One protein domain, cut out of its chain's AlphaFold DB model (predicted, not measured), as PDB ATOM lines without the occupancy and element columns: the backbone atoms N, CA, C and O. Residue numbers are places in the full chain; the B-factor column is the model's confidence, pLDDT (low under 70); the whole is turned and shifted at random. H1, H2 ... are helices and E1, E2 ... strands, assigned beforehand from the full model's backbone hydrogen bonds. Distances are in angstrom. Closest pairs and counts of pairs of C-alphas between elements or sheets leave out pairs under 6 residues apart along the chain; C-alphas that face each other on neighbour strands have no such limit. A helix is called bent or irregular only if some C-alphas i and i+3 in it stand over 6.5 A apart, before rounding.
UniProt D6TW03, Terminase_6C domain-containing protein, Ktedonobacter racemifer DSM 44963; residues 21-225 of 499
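AT A GLANCE: This is residues 21 to 225 of the 499 residues of the protein "Terminase_6C domain-containing protein" of Ktedonobacter racemifer DSM 44963 (UniProt D6TW03). One twisted sheet of eight strands runs through the domain between two helix layers, H2, H3 and H4 over one face and H6 and H7 over the other: three layers, with helices on both faces of a sheet. The sheet curls round H3; H5 packs on E3 at one edge, and small H1 lies off the sheet. The printed part has 205 residues, with seven named helices and eight named strands that follow along the chain as H1 H2 E1 H3 E2 H4 E3 E4 H5 E5 E6 H6 E7 H7 E8. The mixed sheet runs E3 E4 E5 E2 E6 E7 E1 E8; the class is mixed, helices and strands. The whole is compact, with a radius of gyration of the C-alphas of 16.0 A and spans of 49 by 38 by 30 A.

IN THESE COORDINATES: H1, residues 21 to 27, begins at C-alpha 21 (190.551, 218.909, 245.139). Then come H2, 34 to 49, 22.6 A; E1, 54 to 59, 16.5 A; H3, 65 to 79, 21.4 A; E2, 84 to 89, 16.6 A; H4, 92 to 107, 21.1 A; E3, 116 to 119; E4, 123 to 126; H5, 130 to 135; E5, 140 to 145, 17.0 A; E6, 160 to 163; H6, 171 to 185, 21.9 A; E7, 188 to 193, 16.9 A; and H7, 201 to 216, 22.6 A. E8, 221 to 224, ends at C-alpha 224 (186.042, 232.203, 255.938). H5 and H6 are irregular: C-alphas 131 and 134, and 181 and 184, are each 7.3 A apart.

HOW THE PARTS SIT: Edge strand E3 and E4 form an antiparallel hairpin, with N 117 and O 125 at 2.9 A. E5 is antiparallel to E4, N 141 to O 124 at 2.7 A, and parallel to E2, N 85 to O 140 at 2.8 A. E1 and edge strand E8 are parallel, N 58 to O 222 at 2.8 A. E6, H6, E7 is a strand-helix-strand unit, two parallel neighbour strands with a helix between; E1, H3, E2, then E2, H4, E3, and E7, H7, E8 are split ones, with other strands between; the four crossovers are right-handed. H2 runs along E7 at a height of 9.3 A over the sheet; H6, on the opposite face, runs along E6 at 9.5 A. H3 and H4 touch at a steep tilt of 51 degrees, closest at the C-alphas of Ala 70 and Leu 103, 5.2 A. H1 and H2 only just touch, with 3 pairs of C-alphas within 8 A, closest Gly 21 and Glu 37 at 5.2 A. Every O i to N i+4 pair is within hydrogen-bond range in H1, H2, H3 and H7, against 11 of 12 in H4, 0 of 2 in H5 and 4 of 11 in H6; O i to N i+3 gives 2 of 3 in H5 and 5 of 12 in H6.

THE WHOLE: The farthest C-alphas, of Glu 131 and Glu 198, are 50.0 A apart. The printed part has no cut; the link from E5 to E6 is long, 14 residues. Mean pLDDT of the printed part is 92.6, with residue 148 under 70.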
ATOM      1  N   GLY A  21     191.396 219.828 244.373       92.81
ATOM      2  CA  GLY A  21     190.551 218.909 245.139       92.81
ATOM      3  C   GLY A  21     190.715 217.445 244.724       92.81
ATOM      4  O   GLY A  21     190.870 216.571 245.577       92.81
ATOM      5  N   TRP A  22     190.765 217.165 243.416       93.25
ATOM      6  CA  TRP A  22     191.030 215.811 242.915       93.25
ATOM      7  C   TRP A  22     192.408 215.326 243.356       93.25
ATOM      8  O   TRP A  22     192.531 214.222 243.873       93.25
ATOM      9  N   PHE A  23     193.439 216.162 243.221       94.44
ATOM     10  CA  PHE A  23     194.797 215.790 243.619       94.44
ATOM     11  C   PHE A  23     194.891 215.499 245.120       94.44
ATOM     12  O   PHE A  23     195.481 214.500 245.536       94.44
ATOM     13  N   ALA A  24     194.260 216.335 245.943       95.31
ATOM     14  CA  ALA A  24     194.205 216.141 247.384       95.31
ATOM     15  C   ALA A  24     193.540 214.807 247.768       95.31
ATOM     16  O   ALA A  24     194.040 214.094 248.641       95.31
ATOM     17  N   ARG A  25     192.442 214.443 247.093       94.69
ATOM     18  CA  ARG A  25     191.696 213.201 247.343       94.69
ATOM     19  C   ARG A  25     192.396 211.964 246.792       94.69
ATOM     20  O   ARG A  25     192.713 211.063 247.560       94.69
ATOM     21  N   GLU A  26     192.665 211.944 245.494       93.31
ATOM     22  CA  GLU A  26     193.080 210.739 244.768       93.31
ATOM     23  C   GLU A  26     194.587 210.485 244.841       93.31
ATOM     24  O   GLU A  26     195.026 209.338 244.791       93.31
ATOM     25  N   VAL A  27     195.401 211.540 244.969       92.62
ATOM     26  CA  VAL A  27     196.866 211.411 244.979       92.62
ATOM     27  C   VAL A  27     197.428 211.488 246.394       92.62
ATOM     28  O   VAL A  27     198.277 210.678 246.762       92.62
ATOM     29  N   LEU A  28     196.969 212.450 247.201       94.00
ATOM     30  CA  LEU A  28     197.475 212.627 248.567       94.00
ATOM     31  C   LEU A  28     196.703 211.821 249.621       94.00
ATOM     32  O   LEU A  28     197.206 211.668 250.736       94.00
ATOM     33  N   GLY A  29     195.489 211.346 249.317       92.75
ATOM     34  CA  GLY A  29     194.618 210.679 250.292       92.75
ATOM     35  C   GLY A  29     194.179 211.589 251.448       92.75
ATOM     36  O   GLY A  29     193.851 211.102 252.529       92.75
ATOM     37  N   LYS A  30     194.223 212.914 251.257       92.38
ATOM     38  CA  LYS A  30     193.878 213.929 252.262       92.38
ATOM     39  C   LYS A  30     192.931 214.964 251.644       92.38
ATOM     40  O   LYS A  30     193.416 215.988 251.160       92.38
ATOM     41  N   PRO A  31     191.608 214.710 251.639       94.06
ATOM     42  CA  PRO A  31     190.624 215.631 251.075       94.06
ATOM     43  C   PRO A  31     190.734 217.031 251.683       94.06
ATOM     44  O   PRO A  31     190.983 217.189 252.881       94.06
ATOM     45  N   LEU A  32     190.501 218.038 250.847       96.00
ATOM     46  CA  LEU A  32     190.319 219.419 251.268       96.00
ATOM     47  C   LEU A  32     188.838 219.668 251.596       96.00
ATOM     48  O   LEU A  32     187.946 219.012 251.061       96.00
ATOM     49  N   TYR A  33     188.559 220.624 252.480       96.31
ATOM     50  CA  TYR A  33     187.201 221.136 252.652       96.31
ATOM     51  C   TYR A  33     186.764 221.926 251.407       96.31
ATOM     52  O   TYR A  33     187.616 222.527 250.747       96.31
ATOM     53  N   PRO A  34     185.450 222.040 251.126       95.56
ATOM     54  CA  PRO A  34     184.961 222.716 249.919       95.56
ATOM     55  C   PRO A  34     185.488 224.147 249.733       95.56
ATOM     56  O   PRO A  34     185.886 224.526 248.637       95.56
ATOM     57  N   TYR A  35     185.567 224.933 250.813       96.31
ATOM     58  CA  TYR A  35     186.118 226.291 250.747       96.31
ATOM     59  C   TYR A  35     187.626 226.296 250.452       96.31
ATOM     60  O   TYR A  35     188.117 227.218 249.816       96.31
ATOM     61  N   GLN A  36     188.376 225.276 250.879       97.50
ATOM     62  CA  GLN A  36     189.801 225.167 250.563       97.50
ATOM     63  C   GLN A  36     190.017 224.807 249.092       97.50
ATOM     64  O   GLN A  36     190.933 225.352 248.485       97.50
ATOM     65  N   GLU A  37     189.187 223.922 248.528       95.50
ATOM     66  CA  GLU A  37     189.234 223.577 247.098       95.50
ATOM     67  C   GLU A  37     188.991 224.821 246.241       95.50
ATOM     68  O   GLU A  37     189.807 225.128 245.381       95.50
ATOM     69  N   LEU A  38     187.961 225.608 246.572       95.38
ATOM     70  CA  LEU A  38     187.634 226.845 245.859       95.38
ATOM     71  C   LEU A  38     188.799 227.847 245.848       95.38
ATOM     72  O   LEU A  38     189.164 228.364 244.793       95.38
ATOM     73  N   VAL A  39     189.416 228.099 247.008       97.56
ATOM     74  CA  VAL A  39     190.591 228.986 247.091       97.56
ATOM     75  C   VAL A  39     191.777 228.405 246.320       97.56
ATOM     76  O   VAL A  39     192.478 229.123 245.610       97.56
ATOM     77  N   GLY A  40     192.014 227.103 246.471       96.88
ATOM     78  CA  GLY A  40     193.121 226.407 245.836       96.88
ATOM     79  C   GLY A  40     193.051 226.422 244.315       96.88
ATOM     80  O   GLY A  40     194.062 226.694 243.672       96.88
ATOM     81  N   ASP A  41     191.870 226.188 243.749       94.50
ATOM     82  CA  ASP A  41     191.658 226.197 242.305       94.50
ATOM     83  C   ASP A  41     191.851 227.605 241.721       94.50
ATOM     84  O   ASP A  41     192.530 227.742 240.704       94.50
ATOM     85  N   ALA A  42     191.379 228.660 242.398       96.00
ATOM     86  CA  ALA A  42     191.596 230.047 241.967       96.00
ATOM     87  C   ALA A  42     193.089 230.438 241.939       96.00
ATOM     88  O   ALA A  42     193.566 231.061 240.984       96.00
ATOM     89  N   ILE A  43     193.849 230.040 242.967       97.88
ATOM     90  CA  ILE A  43     195.304 230.257 243.022       97.88
ATOM     91  C   ILE A  43     195.998 229.458 241.918       97.88
ATOM     92  O   ILE A  43     196.852 229.989 241.204       97.88
ATOM     93  N   LEU A  44     195.646 228.178 241.778       96.19
ATOM     94  CA  LEU A  44     196.270 227.278 240.819       96.19
ATOM     95  C   LEU A  44     196.050 227.748 239.379       96.19
ATOM     96  O   LEU A  44     196.980 227.711 238.575       96.19
ATOM     97  N   GLU A  45     194.853 228.228 239.063       94.75
ATOM     98  CA  GLU A  45     194.534 228.809 237.763       94.75
ATOM     99  C   GLU A  45     195.439 230.015 237.456       94.75
ATOM    100  O   GLU A  45     196.064 230.054 236.396       94.75
ATOM    101  N   SER A  46     195.621 230.940 238.408       96.38
ATOM    102  CA  SER A  46     196.541 232.079 238.247       96.38
ATOM    103  C   SER A  46     197.991 231.644 238.017       96.38
ATOM    104  O   SER A  46     198.687 232.230 237.184       96.38
ATOM    105  N   VAL A  47     198.452 230.606 238.725       96.00
ATOM    106  CA  VAL A  47     199.799 230.043 238.538       96.00
ATOM    107  C   VAL A  47     199.944 229.440 237.141       96.00
ATOM    108  O   VAL A  47     200.918 229.724 236.447       96.00
ATOM    109  N   LEU A  48     198.982 228.619 236.715       92.62
ATOM    110  CA  LEU A  48     199.024 227.912 235.432       92.62
ATOM    111  C   LEU A  48     198.896 228.852 234.231       92.62
ATOM    112  O   LEU A  48     199.470 228.576 233.178       92.62
ATOM    113  N   GLU A  49     198.151 229.942 234.379       93.44
ATOM    114  CA  GLU A  49     197.986 230.964 233.345       93.44
ATOM    115  C   GLU A  49     199.053 232.064 233.395       93.44
ATOM    116  O   GLU A  49     199.119 232.894 232.490       93.44
ATOM    117  N   GLY A  50     199.901 232.079 234.429       93.25
ATOM    118  CA  GLY A  50     200.939 233.094 234.602       93.25
ATOM    119  C   GLY A  50     200.375 234.503 234.804       93.25
ATOM    120  O   GLY A  50     200.974 235.476 234.343       93.25
ATOM    121  N   ARG A  51     199.213 234.630 235.461       94.19
ATOM    122  CA  ARG A  51     198.531 235.927 235.647       94.19
ATOM    123  C   ARG A  51     199.268 236.852 236.614       94.19
ATOM    124  O   ARG A  51     199.156 238.068 236.498       94.19
ATOM    125  N   GLY A  52     200.022 236.277 237.551       95.38
ATOM    126  CA  GLY A  52     200.683 237.027 238.619       95.38
ATOM    127  C   GLY A  52     199.701 237.707 239.564       95.38
ATOM    128  O   GLY A  52     200.025 238.742 240.142       95.38
ATOM    129  N   ASP A  53     198.493 237.148 239.714       97.12
ATOM    130  CA  ASP A  53     197.530 237.675 240.672       97.12
ATOM    131  C   ASP A  53     198.110 237.588 242.094       97.12
ATOM    132  O   ASP A  53     198.880 236.685 242.443       97.12
ATOM    133  N   THR A  54     197.728 238.550 242.930       98.00
ATOM    134  CA  THR A  54     197.998 238.500 244.366       98.00
ATOM    135  C   THR A  54     196.720 238.118 245.093       98.00
ATOM    136  O   THR A  54     195.692 238.764 244.919       98.00
ATOM    137  N   PHE A  55     196.777 237.084 245.925       98.62
ATOM    138  CA  PHE A  55     195.647 236.574 246.695       98.62
ATOM    139  C   PHE A  55     195.813 236.856 248.186       98.62
ATOM    140  O   PHE A  55     196.913 236.758 248.731       98.62
ATOM    141  N   THR A  56     194.704 237.136 248.866       98.44
ATOM    142  CA  THR A  56     194.639 237.193 250.330       98.44
ATOM    143  C   THR A  56     193.663 236.148 250.843       98.44
ATOM    144  O   THR A  56     192.488 236.142 250.481       98.44
ATOM    145  N   VAL A  57     194.158 235.255 251.696       98.44
ATOM    146  CA  VAL A  57     193.417 234.101 252.209       98.44
ATOM    147  C   VAL A  57     193.363 234.186 253.731       98.44
ATOM    148  O   VAL A  57     194.344 233.930 254.433       98.44
ATOM    149  N   MET A  58     192.193 234.550 254.243       97.62
ATOM    150  CA  MET A  58     191.910 234.702 255.664       97.62
ATOM    151  C   MET A  58     191.020 233.569 256.150       97.62
ATOM    152  O   MET A  58     189.813 233.564 255.922       97.62
ATOM    153  N   PHE A  59     191.609 232.592 256.830       97.69
ATOM    154  CA  PHE A  59     190.861 231.493 257.436       97.69
ATOM    155  C   PHE A  59     190.920 231.633 258.946       97.69
ATOM    156  O   PHE A  59     191.987 231.908 259.498       97.69
ATOM    157  N   ALA A  60     189.803 231.388 259.625       95.44
ATOM    158  CA  ALA A  60     189.833 231.302 261.073       95.44
ATOM    159  C   ALA A  60     190.738 230.157 261.567       95.44
ATOM    160  O   ALA A  60     191.106 229.214 260.851       95.44
ATOM    161  N   ARG A  61     191.162 230.274 262.822       91.50
ATOM    162  CA  ARG A  61     192.151 229.393 263.438       91.50
ATOM    163  C   ARG A  61     191.728 227.925 263.333       91.50
ATOM    164  O   ARG A  61     190.582 227.574 263.599       91.50
ATOM    165  N   GLN A  62     192.685 227.066 262.973       92.12
ATOM    166  CA  GLN A  62     192.498 225.620 262.759       92.12
ATOM    167  C   GLN A  62     191.543 225.229 261.609       92.12
ATOM    168  O   GLN A  62     191.089 224.092 261.555       92.12
ATOM    169  N   MET A  63     191.314 226.104 260.622       95.12
ATOM    170  CA  MET A  63     190.515 225.784 259.422       95.12
ATOM    171  C   MET A  63     191.329 225.256 258.226       95.12
ATOM    172  O   MET A  63     190.914 225.358 257.073       95.12
ATOM    173  N   GLY A  64     192.516 224.697 258.470       93.19
ATOM    174  CA  GLY A  64     193.286 224.007 257.428       93.19
ATOM    175  C   GLY A  64     194.037 224.907 256.433       93.19
ATOM    176  O   GLY A  64     194.514 224.411 255.417       93.19
ATOM    177  N   LYS A  65     194.227 226.201 256.717       95.12
ATOM    178  CA  LYS A  65     195.025 227.145 255.897       95.12
ATOM    179  C   LYS A  65     196.368 226.554 255.435       95.12
ATOM    180  O   LYS A  65     196.684 226.513 254.251       95.12
ATOM    181  N   ASN A  66     197.110 225.975 256.377       92.38
ATOM    182  CA  ASN A  66     198.428 225.404 256.097       92.38
ATOM    183  C   ASN A  66     198.359 224.045 255.382       92.38
ATOM    184  O   ASN A  66     199.341 223.644 254.764       92.38
ATOM    185  N   GLN A  67     197.225 223.336 255.464       95.44
ATOM    186  CA  GLN A  67     196.978 222.126 254.672       95.44
ATOM    187  C   GLN A  67     196.732 222.492 253.205       95.44
ATOM    188  O   GLN A  67     197.303 221.847 252.332       95.44
ATOM    189  N   LEU A  68     195.948 223.543 252.941       97.75
ATOM    190  CA  LEU A  68     195.732 224.077 251.593       97.75
ATOM    191  C   LEU A  68     197.062 224.477 250.940       97.75
ATOM    192  O   LEU A  68     197.403 223.959 249.881       97.75
ATOM    193  N   SER A  69     197.846 225.314 251.620       97.88
ATOM    194  CA  SER A  69     199.149 225.772 251.124       97.88
ATOM    195  C   SER A  69     200.112 224.604 250.838       97.88
ATOM    196  O   SER A  69     200.614 224.476 249.726       97.88
ATOM    197  N   ALA A  70     200.265 223.643 251.759       97.88
ATOM    198  CA  ALA A  70     201.112 222.467 251.513       97.88
ATOM    199  C   ALA A  70     200.593 221.557 250.375       97.88
ATOM    200  O   ALA A  70     201.377 220.876 249.716       97.88
ATOM    201  N   THR A  71     199.278 221.537 250.136       98.00
ATOM    202  CA  THR A  71     198.669 220.787 249.025       98.00
ATOM    203  C   THR A  71     198.964 221.459 247.683       98.00
ATOM    204  O   THR A  71     199.311 220.761 246.733       98.00
ATOM    205  N   LEU A  72     198.914 222.795 247.617       97.88
ATOM    206  CA  LEU A  72     199.349 223.581 246.454       97.88
ATOM    207  C   LEU A  72     200.835 223.357 246.151       97.88
ATOM    208  O   LEU A  72     201.192 223.052 245.014       97.88
ATOM    209  N   GLU A  73     201.694 223.434 247.172       98.31
ATOM    210  CA  GLU A  73     203.127 223.136 247.056       98.31
ATOM    211  C   GLU A  73     203.355 221.730 246.465       98.31
ATOM    212  O   GLU A  73     204.101 221.570 245.497       98.31
ATOM    213  N   ALA A  74     202.685 220.705 247.009       97.88
ATOM    214  CA  ALA A  74     202.803 219.326 246.539       97.88
ATOM    215  C   ALA A  74     202.280 219.138 245.105       97.88
ATOM    216  O   ALA A  74     202.921 218.441 244.318       97.88
ATOM    217  N   TYR A  75     201.159 219.777 244.753       96.81
ATOM    218  CA  TYR A  75     200.605 219.746 243.399       96.81
ATOM    219  C   TYR A  75     201.611 220.303 242.392       96.81
ATOM    220  O   TYR A  75     201.922 219.664 241.389       96.81
ATOM    221  N   LEU A  76     202.165 221.483 242.676       96.38
ATOM    222  CA  LEU A  76     203.114 222.141 241.785       96.38
ATOM    223  C   LEU A  76     204.423 221.354 241.671       96.38
ATOM    224  O   LEU A  76     204.937 221.203 240.566       96.38
ATOM    225  N   LEU A  77     204.931 220.785 242.770       96.69
ATOM    226  CA  LEU A  77     206.091 219.889 242.721       96.69
ATOM    227  C   LEU A  77     205.837 218.640 241.867       96.69
ATOM    228  O   LEU A  77     206.749 218.152 241.202       96.69
ATOM    229  N   PHE A  78     204.617 218.106 241.902       94.31
ATOM    230  CA  PHE A  78     204.265 216.890 241.182       94.31
ATOM    231  C   PHE A  78     204.037 217.125 239.686       94.31
ATOM    232  O   PHE A  78     204.513 216.331 238.870       94.31
ATOM    233  N   CYS A  79     203.326 218.200 239.339       91.38
ATOM    234  CA  CYS A  79     202.849 218.474 237.983       91.38
ATOM    235  C   CYS A  79     203.829 219.304 237.139       91.38
ATOM    236  O   CYS A  79     203.847 219.168 235.911       91.38
ATOM    237  N   MET A  80     204.632 220.174 237.760       91.31
ATOM    238  CA  MET A  80     205.540 221.059 237.027       91.31
ATOM    239  C   MET A  80     206.851 220.357 236.684       91.31
ATOM    240  O   MET A  80     207.408 219.604 237.479       91.31
ATOM    241  N   ARG A  81     207.386 220.635 235.493       89.56
ATOM    242  CA  ARG A  81     208.701 220.121 235.087       89.56
ATOM    243  C   ARG A  81     209.851 220.817 235.805       89.56
ATOM    244  O   ARG A  81     210.875 220.191 236.063       89.56
ATOM    245  N   GLU A  82     209.698 222.103 236.086       94.00
ATOM    246  CA  GLU A  82     210.712 222.961 236.690       94.00
ATOM    247  C   GLU A  82     210.058 224.165 237.370       94.00
ATOM    248  O   GLU A  82     208.861 224.408 237.211       94.00
ATOM    249  N   GLY A  83     210.857 224.917 238.121       95.81
ATOM    250  CA  GLY A  83     210.447 226.168 238.745       95.81
ATOM    251  C   GLY A  83     210.682 226.201 240.250       95.81
ATOM    252  O   GLY A  83     211.150 225.239 240.863       95.81
ATOM    253  N   SER A  84     210.399 227.346 240.852       97.44
ATOM    254  CA  SER A  84     210.626 227.595 242.266       97.44
ATOM    255  C   SER A  84     209.414 228.220 242.937       97.44
ATOM    256  O   SER A  84     208.809 229.174 242.445       97.44
ATOM    257  N   ILE A  85     209.107 227.682 244.107       98.56
ATOM    258  CA  ILE A  85     208.162 228.231 245.065       98.56
ATOM    259  C   ILE A  85     208.983 228.820 246.202       98.56
ATOM    260  O   ILE A  85     209.932 228.192 246.685       98.56
ATOM    261  N   VAL A  86     208.630 230.023 246.628       97.94
ATOM    262  CA  VAL A  86     209.197 230.634 247.826       97.94
ATOM    263  C   VAL A  86     208.107 230.706 248.870       97.94
ATOM    264  O   VAL A  86     207.049 231.261 248.602       97.94
ATOM    265  N   LYS A  87     208.382 230.186 250.064       97.81
ATOM    266  CA  LYS A  87     207.493 230.317 251.212       97.81
ATOM    267  C   LYS A  87     208.193 231.021 252.355       97.81
ATOM    268  O   LYS A  87     209.218 230.546 252.844       97.81
ATOM    269  N   ALA A  88     207.619 232.125 252.804       95.88
ATOM    270  CA  ALA A  88     208.114 232.904 253.924       95.88
ATOM    271  C   ALA A  88     207.117 232.868 255.087       95.88
ATOM    272  O   ALA A  88     205.911 232.933 254.877       95.88
ATOM    273  N   ALA A  89     207.630 232.767 256.311       91.69
ATOM    274  CA  ALA A  89     206.857 232.882 257.550       91.69
ATOM    275  C   ALA A  89     207.605 233.799 258.538       91.69
ATOM    276  O   ALA A  89     208.825 233.923 258.411       91.69
ATOM    277  N   PRO A  90     206.947 234.422 259.531       82.62
ATOM    278  CA  PRO A  90     207.586 235.354 260.468       82.62
ATOM    279  C   PRO A  90     208.847 234.816 261.160       82.62
ATOM    280  O   PRO A  90     209.822 235.546 261.335       82.62
ATOM    281  N   THR A  91     208.855 233.537 261.548       78.44
ATOM    282  CA  THR A  91     209.968 232.913 262.280       78.44
ATOM    283  C   THR A  91     210.390 231.569 261.691       78.44
ATOM    284  O   THR A  91     209.561 230.721 261.362       78.44
ATOM    285  N   TYR A  92     211.704 231.311 261.645       78.62
ATOM    286  CA  TYR A  92     212.217 230.015 261.184       78.62
ATOM    287  C   TYR A  92     211.757 228.857 262.087       78.62
ATOM    288  O   TYR A  92     211.266 227.826 261.618       78.62
ATOM    289  N   LYS A  93     211.894 229.035 263.406       80.31
ATOM    290  CA  LYS A  93     211.395 228.105 264.426       80.31
ATOM    291  C   LYS A  93     210.235 228.760 265.184       80.31
ATOM    292  O   LYS A  93     210.456 229.838 265.726       80.31
ATOM    293  N   PRO A  94     209.061 228.110 265.303       80.19
ATOM    294  CA  PRO A  94     208.694 226.802 264.743       80.19
ATOM    295  C   PRO A  94     208.052 226.863 263.340       80.19
ATOM    296  O   PRO A  94     207.887 225.817 262.716       80.19
ATOM    297  N   GLN A  95     207.663 228.043 262.842       81.12
ATOM    298  CA  GLN A  95     206.706 228.165 261.729       81.12
ATOM    299  C   GLN A  95     207.237 227.570 260.415       81.12
ATOM    300  O   GLN A  95     206.611 226.669 259.851       81.12
ATOM    301  N   THR A  96     208.423 227.992 259.965       86.94
ATOM    302  CA  THR A  96     209.039 227.482 258.728       86.94
ATOM    303  C   THR A  96     209.316 225.973 258.800       86.94
ATOM    304  O   THR A  96     209.064 225.246 257.836       86.94
ATOM    305  N   ILE A  97     209.772 225.465 259.954       88.56
ATOM    306  CA  ILE A  97     209.986 224.021 260.167       88.56
ATOM    307  C   ILE A  97     208.674 223.237 260.062       88.56
ATOM    308  O   ILE A  97     208.640 222.209 259.385       88.56
ATOM    309  N   ASN A  98     207.602 223.719 260.692       90.25
ATOM    310  CA  ASN A  98     206.301 223.052 260.672       90.25
ATOM    311  C   ASN A  98     205.723 222.989 259.252       90.25
ATOM    312  O   ASN A  98     205.178 221.960 258.854       90.25
ATOM    313  N   SER A  99     205.863 224.062 258.469       93.62
ATOM    314  CA  SER A  99     205.456 224.081 257.057       93.62
ATOM    315  C   SER A  99     206.250 223.072 256.227       93.62
ATOM    316  O   SER A  99     205.653 222.254 255.528       93.62
ATOM    317  N   ARG A 100     207.575 223.018 256.410       95.94
ATOM    318  CA  ARG A 100     208.442 222.037 255.744       95.94
ATOM    319  C   ARG A 100     208.075 220.590 256.091       95.94
ATOM    320  O   ARG A 100     208.002 219.737 255.210       95.94
ATOM    321  N   GLN A 101     207.855 220.293 257.372       94.56
ATOM    322  CA  GLN A 101     207.461 218.954 257.825       94.56
ATOM    323  C   GLN A 101     206.095 218.543 257.270       94.56
ATOM    324  O   GLN A 101     205.921 217.389 256.877       94.56
ATOM    325  N   ARG A 102     205.146 219.482 257.186       95.75
ATOM    326  CA  ARG A 102     203.826 219.234 256.601       95.75
ATOM    327  C   ARG A 102     203.927 218.854 255.129       95.75
ATOM    328  O   ARG A 102     203.361 217.832 254.759       95.75
ATOM    329  N   LEU A 103     204.688 219.607 254.329       97.50
ATOM    330  CA  LEU A 103     204.925 219.256 252.927       97.50
ATOM    331  C   LEU A 103     205.558 217.866 252.809       97.50
ATOM    332  O   LEU A 103     205.050 217.024 252.078       97.50
ATOM    333  N   LEU A 104     206.621 217.586 253.575       96.88
ATOM    334  CA  LEU A 104     207.266 216.269 253.550       96.88
ATOM    335  C   LEU A 104     206.295 215.134 253.872       96.88
ATOM    336  O   LEU A 104     206.365 214.101 253.221       96.88
ATOM    337  N   SER A 105     205.378 215.328 254.822       96.31
ATOM    338  CA  SER A 105     204.348 214.333 255.137       96.31
ATOM    339  C   SER A 105     203.379 214.086 253.976       96.31
ATOM    340  O   SER A 105     202.897 212.966 253.842       96.31
ATOM    341  N   LEU A 106     203.076 215.091 253.147       96.19
ATOM    342  CA  LEU A 106     202.237 214.908 251.954       96.19
ATOM    343  C   LEU A 106     202.989 214.188 250.833       96.19
ATOM    344  O   LEU A 106     202.419 213.332 250.159       96.19
ATOM    345  N   LEU A 107     204.275 214.500 250.664       96.31
ATOM    346  CA  LEU A 107     205.134 213.865 249.663       96.31
ATOM    347  C   LEU A 107     205.540 212.429 250.037       96.31
ATOM    348  O   LEU A 107     206.078 211.702 249.202       96.31
ATOM    349  N   ASP A 108     205.292 212.011 251.279       95.12
ATOM    350  CA  ASP A 108     205.643 210.693 251.804       95.12
ATOM    351  C   ASP A 108     204.648 209.596 251.382       95.12
ATOM    352  O   ASP A 108     204.085 208.879 252.204       95.12
ATOM    353  N   ASN A 109     204.425 209.464 250.075       91.81
ATOM    354  CA  ASN A 109     203.535 208.472 249.473       91.81
ATOM    355  C   ASN A 109     204.241 207.710 248.326       91.81
ATOM    356  O   ASN A 109     205.247 208.201 247.799       91.81
ATOM    357  N   PRO A 110     203.738 206.531 247.904       91.25
ATOM    358  CA  PRO A 110     204.400 205.695 246.895       91.25
ATOM    359  C   PRO A 110     204.672 206.377 245.546       91.25
ATOM    360  O   PRO A 110     205.636 206.015 244.873       91.25
ATOM    361  N   LEU A 111     203.868 207.371 245.151       90.06
ATOM    362  CA  LEU A 111     204.012 208.072 243.869       90.06
ATOM    363  C   LEU A 111     205.114 209.141 243.891       90.06
ATOM    364  O   LEU A 111     205.666 209.485 242.844       90.06
ATOM    365  N   MET A 112     205.427 209.689 245.068       93.31
ATOM    366  CA  MET A 112     206.280 210.875 245.206       93.31
ATOM    367  C   MET A 112     207.570 210.617 245.976       93.31
ATOM    368  O   MET A 112     208.595 211.191 245.614       93.31
ATOM    369  N   ARG A 113     207.562 209.745 246.995       94.88
ATOM    370  CA  ARG A 113     208.664 209.580 247.963       94.88
ATOM    371  C   ARG A 113     210.027 209.378 247.294       94.88
ATOM    372  O   ARG A 113     210.999 210.017 247.681       94.88
ATOM    373  N   ASN A 114     210.081 208.554 246.247       95.00
ATOM    374  CA  ASN A 114     211.315 208.224 245.525       95.00
ATOM    375  C   ASN A 114     211.790 209.338 244.572       95.00
ATOM    376  O   ASN A 114     212.816 209.209 243.925       95.00
ATOM    377  N   ARG A 115     211.058 210.441 244.433       96.06
ATOM    378  CA  ARG A 115     211.447 211.583 243.592       96.06
ATOM    379  C   ARG A 115     211.879 212.788 244.421       96.06
ATOM    380  O   ARG A 115     212.389 213.756 243.863       96.06
ATOM    381  N   VAL A 116     211.679 212.753 245.738       97.38
ATOM    382  CA  VAL A 116     211.965 213.881 246.626       97.38
ATOM    383  C   VAL A 116     213.460 213.988 246.903       97.38
ATOM    384  O   VAL A 116     214.098 213.030 247.332       97.38
ATOM    385  N   TRP A 117     213.999 215.194 246.759       97.31
ATOM    386  CA  TRP A 117     215.332 215.559 247.229       97.31
ATOM    387  C   TRP A 117     215.257 216.757 248.180       97.31
ATOM    388  O   TRP A 117     214.279 217.508 248.214       97.31
ATOM    389  N   LYS A 118     216.294 216.921 249.005       96.69
ATOM    390  CA  LYS A 118     216.382 217.975 250.025       96.69
ATOM    391  C   LYS A 118     217.746 218.639 249.936       96.69
ATOM    392  O   LYS A 118     218.743 217.947 249.746       96.69
ATOM    393  N   HIS A 119     217.799 219.952 250.129       93.44
ATOM    394  CA  HIS A 119     219.052 220.701 250.064       93.44
ATOM    395  C   HIS A 119     219.139 221.780 251.149       93.44
ATOM    396  O   HIS A 119     218.140 222.430 251.466       93.44
ATOM    397  N   TYR A 120     220.323 221.908 251.763       84.44
ATOM    398  CA  TYR A 120     220.666 222.860 252.836       84.44
ATOM    399  C   TYR A 120     219.654 222.984 253.996       84.44
ATOM    400  O   TYR A 120     219.629 223.975 254.717       84.44
ATOM    401  N   GLY A 121     218.791 221.985 254.201       84.88
ATOM    402  CA  GLY A 121     217.783 221.978 255.264       84.88
ATOM    403  C   GLY A 121     216.585 222.920 255.060       84.88
ATOM    404  O   GLY A 121     215.622 222.806 255.817       84.88
ATOM    405  N   TYR A 122     216.586 223.794 254.050       90.44
ATOM    406  CA  TYR A 122     215.489 224.737 253.768       90.44
ATOM    407  C   TYR A 122     214.884 224.586 252.367       90.44
ATOM    408  O   TYR A 122     213.919 225.275 252.056       90.44
ATOM    409  N   THR A 123     215.417 223.693 251.528       96.62
ATOM    410  CA  THR A 123     214.876 223.407 250.191       96.62
ATOM    411  C   THR A 123     214.356 221.978 250.110       96.62
ATOM    412  O   THR A 123     215.031 221.038 250.544       96.62
ATOM    413  N   ILE A 124     213.172 221.816 249.522       98.25
ATOM    414  CA  ILE A 124     212.592 220.529 249.123       98.25
ATOM    415  C   ILE A 124     212.307 220.605 247.633       98.25
ATOM    416  O   ILE A 124     211.672 221.555 247.195       98.25
ATOM    417  N   GLY A 125     212.724 219.612 246.860       97.56
ATOM    418  CA  GLY A 125     212.342 219.526 245.458       97.56
ATOM    419  C   GLY A 125     211.940 218.129 245.043       97.56
ATOM    420  O   GLY A 125     212.058 217.171 245.813       97.56
ATOM    421  N   MET A 126     211.425 218.036 243.824       97.12
ATOM    422  CA  MET A 126     210.968 216.785 243.243       97.12
ATOM    423  C   MET A 126     211.588 216.601 241.865       97.12
ATOM    424  O   MET A 126     211.338 217.373 240.947       97.12
ATOM    425  N   ALA A 127     212.378 215.545 241.711       96.00
ATOM    426  CA  ALA A 127     212.929 215.164 240.427       96.00
ATOM    427  C   ALA A 127     211.822 214.649 239.491       96.00
ATOM    428  O   ALA A 127     210.883 213.984 239.946       96.00
ATOM    429  N   PRO A 128     211.912 214.879 238.171       91.31
ATOM    430  CA  PRO A 128     210.965 214.296 237.220       91.31
ATOM    431  C   PRO A 128     210.939 212.763 237.267       91.31
ATOM    432  O   PRO A 128     209.883 212.157 237.097       91.31
ATOM    433  N   ARG A 129     212.094 212.139 237.530       91.62
ATOM    434  CA  ARG A 129     212.261 210.688 237.695       91.62
ATOM    435  C   ARG A 129     213.192 210.372 238.866       91.62
ATOM    436  O   ARG A 129     214.027 211.200 239.225       91.62
ATOM    437  N   HIS A 130     213.062 209.177 239.444       91.56
ATOM    438  CA  HIS A 130     213.861 208.742 240.602       91.56
ATOM    439  C   HIS A 130     215.371 208.776 240.314       91.56
ATOM    440  O   HIS A 130     216.146 209.234 241.149       91.56
ATOM    441  N   GLU A 131     215.800 208.407 239.105       94.25
ATOM    442  CA  GLU A 131     217.221 208.404 238.725       94.25
ATOM    443  C   GLU A 131     217.825 209.816 238.709       94.25
ATOM    444  O   GLU A 131     219.043 209.975 238.743       94.25
ATOM    445  N   GLN A 132     216.982 210.853 238.662       93.25
ATOM    446  CA  GLN A 132     217.413 212.244 238.587       93.25
ATOM    447  C   GLN A 132     217.526 212.939 239.953       93.25
ATOM    448  O   GLN A 132     217.955 214.094 240.021       93.25
ATOM    449  N   VAL A 133     217.169 212.246 241.040       93.81
ATOM    450  CA  VAL A 133     217.249 212.744 242.424       93.81
ATOM    451  C   VAL A 133     218.663 213.212 242.811       93.81
ATOM    452  O   VAL A 133     218.763 214.306 243.371       93.81
ATOM    453  N   PRO A 134     219.763 212.495 242.484       95.69
ATOM    454  CA  PRO A 134     221.117 212.938 242.840       95.69
ATOM    455  C   PRO A 134     221.511 214.285 242.221       95.69
ATOM    456  O   PRO A 134     222.312 215.014 242.801       95.69
ATOM    457  N   TYR A 135     220.923 214.633 241.074       94.69
ATOM    458  CA  TYR A 135     221.188 215.887 240.366       94.69
ATOM    459  C   TYR A 135     220.310 217.050 240.843       94.69
ATOM    460  O   TYR A 135     220.454 218.154 240.327       94.69
ATOM    461  N   GLN A 136     219.393 216.809 241.792       94.44
ATOM    462  CA  GLN A 136     218.523 217.833 242.388       94.44
ATOM    463  C   GLN A 136     217.780 218.673 241.332       94.44
ATOM    464  O   GLN A 136     217.709 219.899 241.399       94.44
ATOM    465  N   THR A 137     217.247 217.993 240.315       93.56
ATOM    466  CA  THR A 137     216.510 218.617 239.204       93.56
ATOM    467  C   THR A 137     215.014 218.710 239.497       93.56
ATOM    468  O   THR A 137     214.513 218.077 240.425       93.56
ATOM    469  N   GLY A 138     214.288 219.470 238.676       95.44
ATOM    470  CA  GLY A 138     212.838 219.621 238.778       95.44
ATOM    471  C   GLY A 138     212.395 220.826 239.613       95.44
ATOM    472  O   GLY A 138     213.221 221.682 239.956       95.44
ATOM    473  N   PRO A 139     211.089 220.948 239.899       97.44
ATOM    474  CA  PRO A 139     210.567 222.033 240.713       97.44
ATOM    475  C   PRO A 139     211.016 221.913 242.178       97.44
ATOM    476  O   PRO A 139     211.292 220.820 242.684       97.44
ATOM    477  N   ARG A 140     211.080 223.053 242.875       98.06
ATOM    478  CA  ARG A 140     211.486 223.128 244.287       98.06
ATOM    479  C   ARG A 140     210.708 224.166 245.087       98.06
ATOM    480  O   ARG A 140     210.260 225.166 244.539       98.06
ATOM    481  N   VAL A 141     210.645 223.966 246.397       98.44
ATOM    482  CA  VAL A 141     210.151 224.911 247.403       98.44
ATOM    483  C   VAL A 141     211.313 225.326 248.297       98.44
ATOM    484  O   VAL A 141     212.037 224.470 248.811       98.44
ATOM    485  N   MET A 142     211.486 226.632 248.488       97.25
ATOM    486  CA  MET A 142     212.475 227.223 249.388       97.25
ATOM    487  C   MET A 142     211.755 227.912 250.546       97.25
ATOM    488  O   MET A 142     210.860 228.728 250.335       97.25
ATOM    489  N   PHE A 143     212.151 227.568 251.767       96.25
ATOM    490  CA  PHE A 143     211.481 227.980 252.992       96.25
ATOM    491  C   PHE A 143     212.317 229.010 253.762       96.25
ATOM    492  O   PHE A 143     213.415 228.697 254.226       96.25
ATOM    493  N   PHE A 144     211.784 230.216 253.959       94.81
ATOM    494  CA  PHE A 144     212.486 231.329 254.598       94.81
ATOM    495  C   PHE A 144     211.764 231.871 255.835       94.81
ATOM    496  O   PHE A 144     210.568 231.662 256.050       94.81
ATOM    497  N   SER A 145     212.536 232.582 256.655       91.12
ATOM    498  CA  SER A 145     212.052 233.370 257.785       91.12
ATOM    499  C   SER A 145     212.048 234.840 257.387       91.12
ATOM    500  O   SER A 145     213.098 235.373 257.052       91.12
ATOM    501  N   ALA A 146     210.898 235.499 257.468       88.38
ATOM    502  CA  ALA A 146     210.721 236.922 257.188       88.38
ATOM    503  C   ALA A 146     210.891 237.811 258.432       88.38
ATOM    504  O   ALA A 146     210.472 238.963 258.434       88.38
ATOM    505  N   GLY A 147     211.499 237.290 259.500       76.38
ATOM    506  CA  GLY A 147     211.804 238.075 260.695       76.38
ATOM    507  C   GLY A 147     212.707 239.287 260.390       76.38
ATOM    508  O   GLY A 147     213.516 239.219 259.460       76.38
ATOM    509  N   PRO A 148     212.637 240.374 261.185       66.94
ATOM    510  CA  PRO A 148     213.322 241.639 260.887       66.94
ATOM    511  C   PRO A 148     214.834 241.511 260.638       66.94
ATOM    512  O   PRO A 148     215.371 242.161 259.750       66.94
ATOM    513  N   GLY A 149     215.516 240.631 261.380       70.06
ATOM    514  CA  GLY A 149     216.962 240.399 261.255       70.06
ATOM    515  C   GLY A 149     217.379 239.331 260.236       70.06
ATOM    516  O   GLY A 149     218.562 239.016 260.146       70.06
ATOM    517  N   ALA A 150     216.444 238.715 259.506       79.25
ATOM    518  CA  ALA A 150     216.770 237.658 258.552       79.25
ATOM    519  C   ALA A 150     217.198 238.246 257.199       79.25
ATOM    520  O   ALA A 150     216.452 239.016 256.607       79.25
ATOM    521  N   SER A 151     218.357 237.854 256.671       77.00
ATOM    522  CA  SER A 151     218.746 238.191 255.294       77.00
ATOM    523  C   SER A 151     218.236 237.109 254.344       77.00
ATOM    524  O   SER A 151     218.679 235.963 254.424       77.00
ATOM    525  N   ILE A 152     217.262 237.451 253.500       79.94
ATOM    526  CA  ILE A 152     216.569 236.497 252.613       79.94
ATOM    527  C   ILE A 152     216.615 236.898 251.134       79.94
ATOM    528  O   ILE A 152     216.012 236.240 250.296       79.94
ATOM    529  N   VAL A 153     217.357 237.952 250.798       70.38
ATOM    530  CA  VAL A 153     217.518 238.438 249.423       70.38
ATOM    531  C   VAL A 153     218.276 237.440 248.540       70.38
ATOM    532  O   VAL A 153     219.240 236.810 248.971       70.38
ATOM    533  N   GLY A 154     217.839 237.310 247.282       75.81
ATOM    534  CA  GLY A 154     218.490 236.484 246.253       75.81
ATOM    535  C   GLY A 154     217.746 235.201 245.867       75.81
ATOM    536  O   GLY A 154     218.117 234.557 244.887       75.81
ATOM    537  N   ALA A 155     216.678 234.835 246.580       88.25
ATOM    538  CA  ALA A 155     215.770 233.788 246.125       88.25
ATOM    539  C   ALA A 155     214.827 234.307 245.023       88.25
ATOM    540  O   ALA A 155     214.483 235.485 244.975       88.25
ATOM    541  N   THR A 156     214.375 233.408 244.149       93.44
ATOM    542  CA  THR A 156     213.408 233.718 243.086       93.44
ATOM    543  C   THR A 156     212.229 232.768 243.204       93.44
ATOM    544  O   THR A 156     212.428 231.552 243.267       93.44
ATOM    545  N   ALA A 157     211.017 233.310 243.213       96.38
ATOM    546  CA  ALA A 157     209.778 232.570 243.035       96.38
ATOM    547  C   ALA A 157     209.411 232.617 241.550       96.38
ATOM    548  O   ALA A 157     209.124 233.686 241.016       96.38
ATOM    549  N   SER A 158     209.461 231.469 240.876       96.62
ATOM    550  CA  SER A 158     209.099 231.367 239.460       96.62
ATOM    551  C   SER A 158     207.688 230.818 239.230       96.62
ATOM    552  O   SER A 158     207.175 230.884 238.121       96.62
ATOM    553  N   LEU A 159     207.105 230.182 240.251       96.75
ATOM    554  CA  LEU A 159     205.778 229.565 240.195       96.75
ATOM    555  C   LEU A 159     204.824 230.246 241.177       96.75
ATOM    556  O   LEU A 159     203.735 230.664 240.795       96.75
ATOM    557  N   LEU A 160     205.239 230.349 242.441       98.50
ATOM    558  CA  LEU A 160     204.384 230.802 243.532       98.50
ATOM    559  C   LEU A 160     205.223 231.446 244.645       98.50
ATOM    560  O   LEU A 160     206.239 230.888 245.066       98.50
ATOM    561  N   LEU A 161     204.785 232.607 245.129       98.50
ATOM    562  CA  LEU A 161     205.290 233.243 246.344       98.50
ATOM    563  C   LEU A 161     204.223 233.141 247.440       98.50
ATOM    564  O   LEU A 161     203.151 233.724 247.323       98.50
ATOM    565  N   GLU A 162     204.515 232.420 248.516       98.50
ATOM    566  CA  GLU A 162     203.616 232.259 249.656       98.50
ATOM    567  C   GLU A 162     204.137 232.993 250.887       98.50
ATOM    568  O   GLU A 162     205.281 232.816 251.314       98.50
ATOM    569  N   ILE A 163     203.257 233.780 251.495       97.69
ATOM    570  CA  ILE A 163     203.513 234.544 252.708       97.69
ATOM    571  C   ILE A 163     202.575 234.004 253.789       97.69
ATOM    572  O   ILE A 163     201.379 234.296 253.790       97.69
ATOM    573  N   ASP A 164     203.096 233.159 254.673       95.19
ATOM    574  CA  ASP A 164     202.343 232.583 255.788       95.19
ATOM    575  C   ASP A 164     202.369 233.515 257.003       95.19
ATOM    576  O   ASP A 164     203.362 234.195 257.249       95.19
ATOM    577  N   GLU A 165     201.271 233.543 257.755       89.31
ATOM    578  CA  GLU A 165     201.005 234.494 258.846       89.31
ATOM    579  C   GLU A 165     201.356 235.944 258.474       89.31
ATOM    580  O   GLU A 165     202.080 236.649 259.180       89.31
ATOM    581  N   ALA A 166     200.841 236.395 257.329       92.44
ATOM    582  CA  ALA A 166     201.154 237.692 256.736       92.44
ATOM    583  C   ALA A 166     200.772 238.896 257.617       92.44
ATOM    584  O   ALA A 166     201.348 239.970 257.463       92.44
ATOM    585  N   GLN A 167     199.840 238.739 258.562       82.81
ATOM    586  CA  GLN A 167     199.524 239.753 259.576       82.81
ATOM    587  C   GLN A 167     200.712 240.066 260.502       82.81
ATOM    588  O   GLN A 167     200.743 241.121 261.128       82.81
ATOM    589  N   SER A 168     201.684 239.159 260.566       81.38
ATOM    590  CA  SER A 168     202.826 239.171 261.481       81.38
ATOM    591  C   SER A 168     204.145 239.499 260.768       81.38
ATOM    592  O   SER A 168     205.220 239.362 261.355       81.38
ATOM    593  N   ILE A 169     204.075 239.886 259.489       82.00
ATOM    594  CA  ILE A 169     205.214 240.283 258.658       82.00
ATOM    595  C   ILE A 169     205.145 241.792 258.435       82.00
ATOM    596  O   ILE A 169     204.103 242.338 258.069       82.00
ATOM    597  N   ASP A 170     206.279 242.454 258.647       78.62
ATOM    598  CA  ASP A 170     206.425 243.885 258.414       78.62
ATOM    599  C   ASP A 170     206.203 244.229 256.921       78.62
ATOM    600  O   ASP A 170     206.807 243.587 256.052       78.62
ATOM    601  N   PRO A 171     205.361 245.228 256.586       84.12
ATOM    602  CA  PRO A 171     205.113 245.604 255.195       84.12
ATOM    603  C   PRO A 171     206.377 246.002 254.418       84.12
ATOM    604  O   PRO A 171     206.533 245.592 253.270       84.12
ATOM    605  N   ASN A 172     207.318 246.721 255.040       83.50
ATOM    606  CA  ASN A 172     208.559 247.130 254.378       83.50
ATOM    607  C   ASN A 172     209.457 245.926 254.095       83.50
ATOM    608  O   ASN A 172     210.099 245.863 253.046       83.50
ATOM    609  N   LYS A 173     209.480 244.948 255.011       85.31
ATOM    610  CA  LYS A 173     210.174 243.673 254.791       85.31
ATOM    611  C   LYS A 173     209.607 242.942 253.577       85.31
ATOM    612  O   LYS A 173     210.366 242.395 252.779       85.31
ATOM    613  N   TYR A 174     208.284 242.941 253.423       93.06
ATOM    614  CA  TYR A 174     207.642 242.359 252.251       93.06
ATOM    615  C   TYR A 174     208.011 243.104 250.965       93.06
ATOM    616  O   TYR A 174     208.470 242.462 250.021       93.06
ATOM    617  N   ASP A 175     207.869 244.428 250.936       90.19
ATOM    618  CA  ASP A 175     208.105 245.221 249.727       90.19
ATOM    619  C   ASP A 175     209.574 245.205 249.279       90.19
ATOM    620  O   ASP A 175     209.849 245.163 248.080       90.19
ATOM    621  N   THR A 176     210.513 245.190 250.229       89.12
ATOM    622  CA  THR A 176     211.955 245.267 249.936       89.12
ATOM    623  C   THR A 176     212.564 243.902 249.629       89.12
ATOM    624  O   THR A 176     213.357 243.784 248.695       89.12
ATOM    625  N   ASP A 177     212.190 242.858 250.376       92.25
ATOM    626  CA  ASP A 177     212.901 241.577 250.308       92.25
ATOM    627  C   ASP A 177     212.105 240.500 249.570       92.25
ATOM    628  O   ASP A 177     212.682 239.740 248.794       92.25
ATOM    629  N   LEU A 178     210.793 240.398 249.818       94.69
ATOM    630  CA  LEU A 178     209.977 239.252 249.389       94.69
ATOM    631  C   LEU A 178     209.293 239.486 248.045       94.69
ATOM    632  O   LEU A 178     209.397 238.655 247.146       94.69
ATOM    633  N   ARG A 179     208.608 240.619 247.885       94.44
ATOM    634  CA  ARG A 179     207.879 240.963 246.661       94.44
ATOM    635  C   ARG A 179     208.776 240.932 245.412       94.44
ATOM    636  O   ARG A 179     208.340 240.361 244.409       94.44
ATOM    637  N   PRO A 180     210.030 241.434 245.434       95.38
ATOM    638  CA  PRO A 180     210.904 241.368 244.264       95.38
ATOM    639  C   PRO A 180     211.233 239.941 243.809       95.38
ATOM    640  O   PRO A 180     211.545 239.742 242.634       95.38
ATOM    641  N   MET A 181     211.116 238.931 244.682       95.38
ATOM    642  CA  MET A 181     211.398 237.534 244.328       95.38
ATOM    643  C   MET A 181     210.449 236.983 243.259       95.38
ATOM    644  O   MET A 181     210.829 236.061 242.542       95.38
ATOM    645  N   ALA A 182     209.235 237.531 243.142       95.19
ATOM    646  CA  ALA A 182     208.245 237.126 242.142       95.19
ATOM    647  C   ALA A 182     208.444 237.808 240.771       95.19
ATOM    648  O   ALA A 182     207.811 237.422 239.787       95.19
ATOM    649  N   SER A 183     209.323 238.814 240.684       92.44
ATOM    650  CA  SER A 183     209.404 239.728 239.535       92.44
ATOM    651  C   SER A 183     209.785 239.051 238.215       92.44
ATOM    652  O   SER A 183     209.188 239.349 237.185       92.44
ATOM    653  N   THR A 184     210.736 238.110 238.228       89.69
ATOM    654  CA  THR A 184     211.310 237.519 237.003       89.69
ATOM    655  C   THR A 184     210.278 236.816 236.121       89.69
ATOM    656  O   THR A 184     210.438 236.771 234.905       89.69
ATOM    657  N   THR A 185     209.227 236.259 236.722       91.38
ATOM    658  CA  THR A 185     208.191 235.495 236.001       91.38
ATOM    659  C   THR A 185     206.786 236.035 236.220       91.38
ATOM    660  O   THR A 185     205.833 235.420 235.754       91.38
ATOM    661  N   ASN A 186     206.655 237.171 236.917       94.75
ATOM    662  CA  ASN A 186     205.374 237.661 237.419       94.75
ATOM    663  C   ASN A 186     204.623 236.558 238.193       94.75
ATOM    664  O   ASN A 186     203.481 236.224 237.885       94.75
ATOM    665  N   ALA A 187     205.311 235.917 239.144       97.31
ATOM    666  CA  ALA A 187     204.762 234.769 239.855       97.31
ATOM    667  C   ALA A 187     203.539 235.162 240.697       97.31
ATOM    668  O   ALA A 187     203.504 236.222 241.326       97.31
ATOM    669  N   THR A 188     202.553 234.263 240.748       98.44
ATOM    670  CA  THR A 188     201.371 234.424 241.608       98.44
ATOM    671  C   THR A 188     201.814 234.526 243.066       98.44
ATOM    672  O   THR A 188     202.701 233.788 243.501       98.44
ATOM    673  N   THR A 189     201.202 235.435 243.824       98.56
ATOM    674  CA  THR A 189     201.526 235.657 245.239       98.56
ATOM    675  C   THR A 189     200.315 235.356 246.112       98.56
ATOM    676  O   THR A 189     199.204 235.748 245.775       98.56
ATOM    677  N   VAL A 190     200.500 234.682 247.246       98.69
ATOM    678  CA  VAL A 190     199.415 234.367 248.188       98.69
ATOM    679  C   VAL A 190     199.825 234.747 249.600       98.69
ATOM    680  O   VAL A 190     200.860 234.304 250.095       98.69
ATOM    681  N   LEU A 191     198.998 235.557 250.257       98.50
ATOM    682  CA  LEU A 191     199.175 235.962 251.644       98.50
ATOM    683  C   LEU A 191     198.116 235.281 252.507       98.50
ATOM    684  O   LEU A 191     196.916 235.493 252.326       98.50
ATOM    685  N   TYR A 192     198.569 234.475 253.460       97.75
ATOM    686  CA  TYR A 192     197.727 233.696 254.355       97.75
ATOM    687  C   TYR A 192     197.737 234.286 255.760       97.75
ATOM    688  O   TYR A 192     198.800 234.610 256.287       97.75
ATOM    689  N   GLY A 193     196.589 234.327 256.433       94.06
ATOM    690  CA  GLY A 193     196.563 234.780 257.822       94.06
ATOM    691  C   GLY A 193     195.194 234.870 258.470       94.06
ATOM    692  O   GLY A 193     194.222 234.277 258.003       94.06
ATOM    693  N   THR A 194     195.141 235.620 259.564       89.12
ATOM    694  CA  THR A 194     193.920 235.967 260.303       89.12
ATOM    695  C   THR A 194     193.768 237.484 260.384       89.12
ATOM    696  O   THR A 194     194.695 238.228 260.059       89.12
ATOM    697  N   ALA A 195     192.586 237.968 260.777       81.25
ATOM    698  CA  ALA A 195     192.401 239.402 260.972       81.25
ATOM    699  C   ALA A 195     193.210 239.873 262.176       81.25
ATOM    700  O   ALA A 195     193.323 239.147 263.161       81.25
ATOM    701  N   TRP A 196     193.738 241.093 262.117       71.38
ATOM    702  CA  TRP A 196     194.427 241.681 263.258       71.38
ATOM    703  C   TRP A 196     194.154 243.179 263.389       71.38
ATOM    704  O   TRP A 196     193.142 243.541 263.977       71.38
ATOM    705  N   SER A 197     194.985 244.042 262.803       75.50
ATOM    706  CA  SER A 197     194.723 245.479 262.646       75.50
ATOM    707  C   SER A 197     194.674 245.853 261.164       75.50
ATOM    708  O   SER A 197     195.165 245.109 260.306       75.50
ATOM    709  N   GLU A 198     194.097 247.016 260.860       75.12
ATOM    710  CA  GLU A 198     194.006 247.535 259.486       75.12
ATOM    711  C   GLU A 198     195.367 247.958 258.906       75.12
ATOM    712  O   GLU A 198     195.516 248.088 257.693       75.12
ATOM    713  N   GLU A 199     196.385 248.101 259.752       71.75
ATOM    714  CA  GLU A 199     197.723 248.534 259.345       71.75
ATOM    715  C   GLU A 199     198.625 247.387 258.873       71.75
ATOM    716  O   GLU A 199     199.648 247.642 258.231       71.75
ATOM    717  N   THR A 200     198.255 246.137 259.176       81.31
ATOM    718  CA  THR A 200     199.050 244.949 258.827       81.31
ATOM    719  C   THR A 200     199.212 244.773 257.315       81.31
ATOM    720  O   THR A 200     198.349 245.177 256.533       81.31
ATOM    721  N   LEU A 201     200.288 244.097 256.887       88.38
ATOM    722  CA  LEU A 201     200.514 243.749 255.477       88.38
ATOM    723  C   LEU A 201     199.294 243.043 254.866       88.38
ATOM    724  O   LEU A 201     198.839 243.406 253.780       88.38
ATOM    725  N   LEU A 202     198.736 242.062 255.581       93.12
ATOM    726  CA  LEU A 202     197.569 241.315 255.120       93.12
ATOM    727  C   LEU A 202     196.336 242.211 254.942       93.12
ATOM    728  O   LEU A 202     195.618 242.058 253.955       93.12
ATOM    729  N   ALA A 203     196.099 243.157 255.855       84.44
ATOM    730  CA  ALA A 203     194.984 244.095 255.747       84.44
ATOM    731  C   ALA A 203     195.155 245.064 254.568       84.44
ATOM    732  O   ALA A 203     194.218 245.235 253.788       84.44
ATOM    733  N   ARG A 204     196.360 245.620 254.370       87.81
ATOM    734  CA  ARG A 204     196.675 246.473 253.208       87.81
ATOM    735  C   ARG A 204     196.443 245.733 251.892       87.81
ATOM    736  O   ARG A 204     195.786 246.256 250.995       87.81
ATOM    737  N   MET A 205     196.926 244.492 251.800       96.25
ATOM    738  CA  MET A 205     196.764 243.678 250.597       96.25
ATOM    739  C   MET A 205     195.311 243.247 250.375       96.25
ATOM    740  O   MET A 205     194.857 243.183 249.238       96.25
ATOM    741  N   ARG A 206     194.546 243.001 251.444       95.69
ATOM    742  CA  ARG A 206     193.106 242.727 251.350       95.69
ATOM    743  C   ARG A 206     192.372 243.912 250.732       95.69
ATOM    744  O   ARG A 206     191.587 243.708 249.811       95.69
ATOM    745  N   THR A 207     192.622 245.123 251.227       91.06
ATOM    746  CA  THR A 207     192.001 246.347 250.699       91.06
ATOM    747  C   THR A 207     192.328 246.527 249.219       91.06
ATOM    748  O   THR A 207     191.417 246.732 248.421       91.06
ATOM    749  N   HIS A 208     193.599 246.357 248.844       93.38
ATOM    750  CA  HIS A 208     194.031 246.429 247.449       93.38
ATOM    751  C   HIS A 208     193.361 245.365 246.567       93.38
ATOM    752  O   HIS A 208     192.851 245.676 245.494       93.38
ATOM    753  N   ASN A 209     193.302 244.115 247.035       97.19
ATOM    754  CA  ASN A 209     192.661 243.037 246.294       97.19
ATOM    755  C   ASN A 209     191.184 243.329 246.060       97.19
ATOM    756  O   ASN A 209     190.760 243.257 244.917       97.19
ATOM    757  N   LEU A 210     190.431 243.710 247.099       95.44
ATOM    758  CA  LEU A 210     189.004 244.047 246.993       95.44
ATOM    759  C   LEU A 210     188.734 245.185 245.996       95.44
ATOM    760  O   LEU A 210     187.697 245.189 245.334       95.44
ATOM    761  N   GLU A 211     189.647 246.149 245.879       95.00
ATOM    762  CA  GLU A 211     189.575 247.190 244.852       95.00
ATOM    763  C   GLU A 211     189.758 246.604 243.445       95.00
ATOM    764  O   GLU A 211     188.944 246.876 242.566       95.00
ATOM    765  N   LEU A 212     190.754 245.736 243.241       94.44
ATOM    766  CA  LEU A 212     190.956 245.051 241.960       94.44
ATOM    767  C   LEU A 212     189.777 244.141 241.587       94.44
ATOM    768  O   LEU A 212     189.349 244.162 240.435       94.44
ATOM    769  N   GLU A 213     189.204 243.398 242.543       95.12
ATOM    770  CA  GLU A 213     188.018 242.564 242.286       95.12
ATOM    771  C   GLU A 213     186.835 243.399 241.797       95.12
ATOM    772  O   GLU A 213     186.088 242.975 240.920       95.12
ATOM    773  N   ARG A 214     186.652 244.604 242.352       95.06
ATOM    774  CA  ARG A 214     185.593 245.521 241.913       95.06
ATOM    775  C   ARG A 214     185.800 246.005 240.482       95.06
ATOM    776  O   ARG A 214     184.818 246.316 239.815       95.06
ATOM    777  N   LEU A 215     187.049 246.089 240.030       93.94
ATOM    778  CA  LEU A 215     187.398 246.570 238.696       93.94
ATOM    779  C   LEU A 215     187.260 245.486 237.623       93.94
ATOM    780  O   LEU A 215     186.802 245.792 236.525       93.94
ATOM    781  N   ASP A 216     187.649 244.241 237.913       94.81
ATOM    782  CA  ASP A 216     187.709 243.172 236.903       94.81
ATOM    783  C   ASP A 216     186.851 241.931 237.197       94.81
ATOM    784  O   ASP A 216     186.800 241.008 236.380       94.81
ATOM    785  N   GLY A 217     186.156 241.902 238.335       93.81
ATOM    786  CA  GLY A 217     185.244 240.831 238.733       93.81
ATOM    787  C   GLY A 217     185.924 239.529 239.162       93.81
ATOM    788  O   GLY A 217     185.228 238.546 239.414       93.81
ATOM    789  N   ARG A 218     187.260 239.477 239.242       93.38
ATOM    790  CA  ARG A 218     187.984 238.262 239.642       93.38
ATOM    791  C   ARG A 218     188.183 238.236 241.144       93.38
ATOM    792  O   ARG A 218     188.786 239.148 241.700       93.38
ATOM    793  N   GLN A 219     187.749 237.157 241.787       96.38
ATOM    794  CA  GLN A 219     187.930 236.981 243.221       96.38
ATOM    795  C   GLN A 219     189.406 236.705 243.568       96.38
ATOM    796  O   GLN A 219     189.997 235.727 243.117       96.38
ATOM    797  N   ARG A 220     189.991 237.577 244.390       96.88
ATOM    798  CA  ARG A 220     191.369 237.566 244.907       96.88
ATOM    799  C   ARG A 220     191.442 237.578 246.436       96.88
ATOM    800  O   ARG A 220     192.517 237.392 247.008       96.88
ATOM    801  N   HIS A 221     190.338 237.827 247.118       97.81
ATOM    802  CA  HIS A 221     190.194 237.838 248.557       97.81
ATOM    803  C   HIS A 221     189.212 236.747 248.979       97.81
ATOM    804  O   HIS A 221     188.057 236.688 248.552       97.81
ATOM    805  N   PHE A 222     189.683 235.891 249.874       98.19
ATOM    806  CA  PHE A 222     188.900 234.814 250.451       98.19
ATOM    807  C   PHE A 222     188.939 234.939 251.968       98.19
ATOM    808  O   PHE A 222     190.015 234.919 252.562       98.19
ATOM    809  N   ALA A 223     187.770 235.053 252.595       96.94
ATOM    810  CA  ALA A 223     187.634 235.130 254.042       96.94
ATOM    811  C   ALA A 223     186.556 234.156 254.525       96.94
ATOM    812  O   ALA A 223     185.388 234.297 254.168       96.94
ATOM    813  N   TYR A 224     186.952 233.189 255.352       97.94
ATOM    814  CA  TYR A 224     186.042 232.203 255.938       97.94
ATOM    815  C   TYR A 224     186.224 232.171 257.452       97.94
ATOM    816  O   TYR A 224     187.265 231.750 257.965       97.94
ATOM    817  N   ASP A 225     185.201 232.647 258.158       96.69
ATOM    818  CA  ASP A 225     185.164 232.656 259.614       96.69
ATOM    819  C   ASP A 225     184.868 231.256 260.184       96.69
ATOM    820  O   ASP A 225     184.569 230.297 259.462       96.69
TER     821      ASP A 225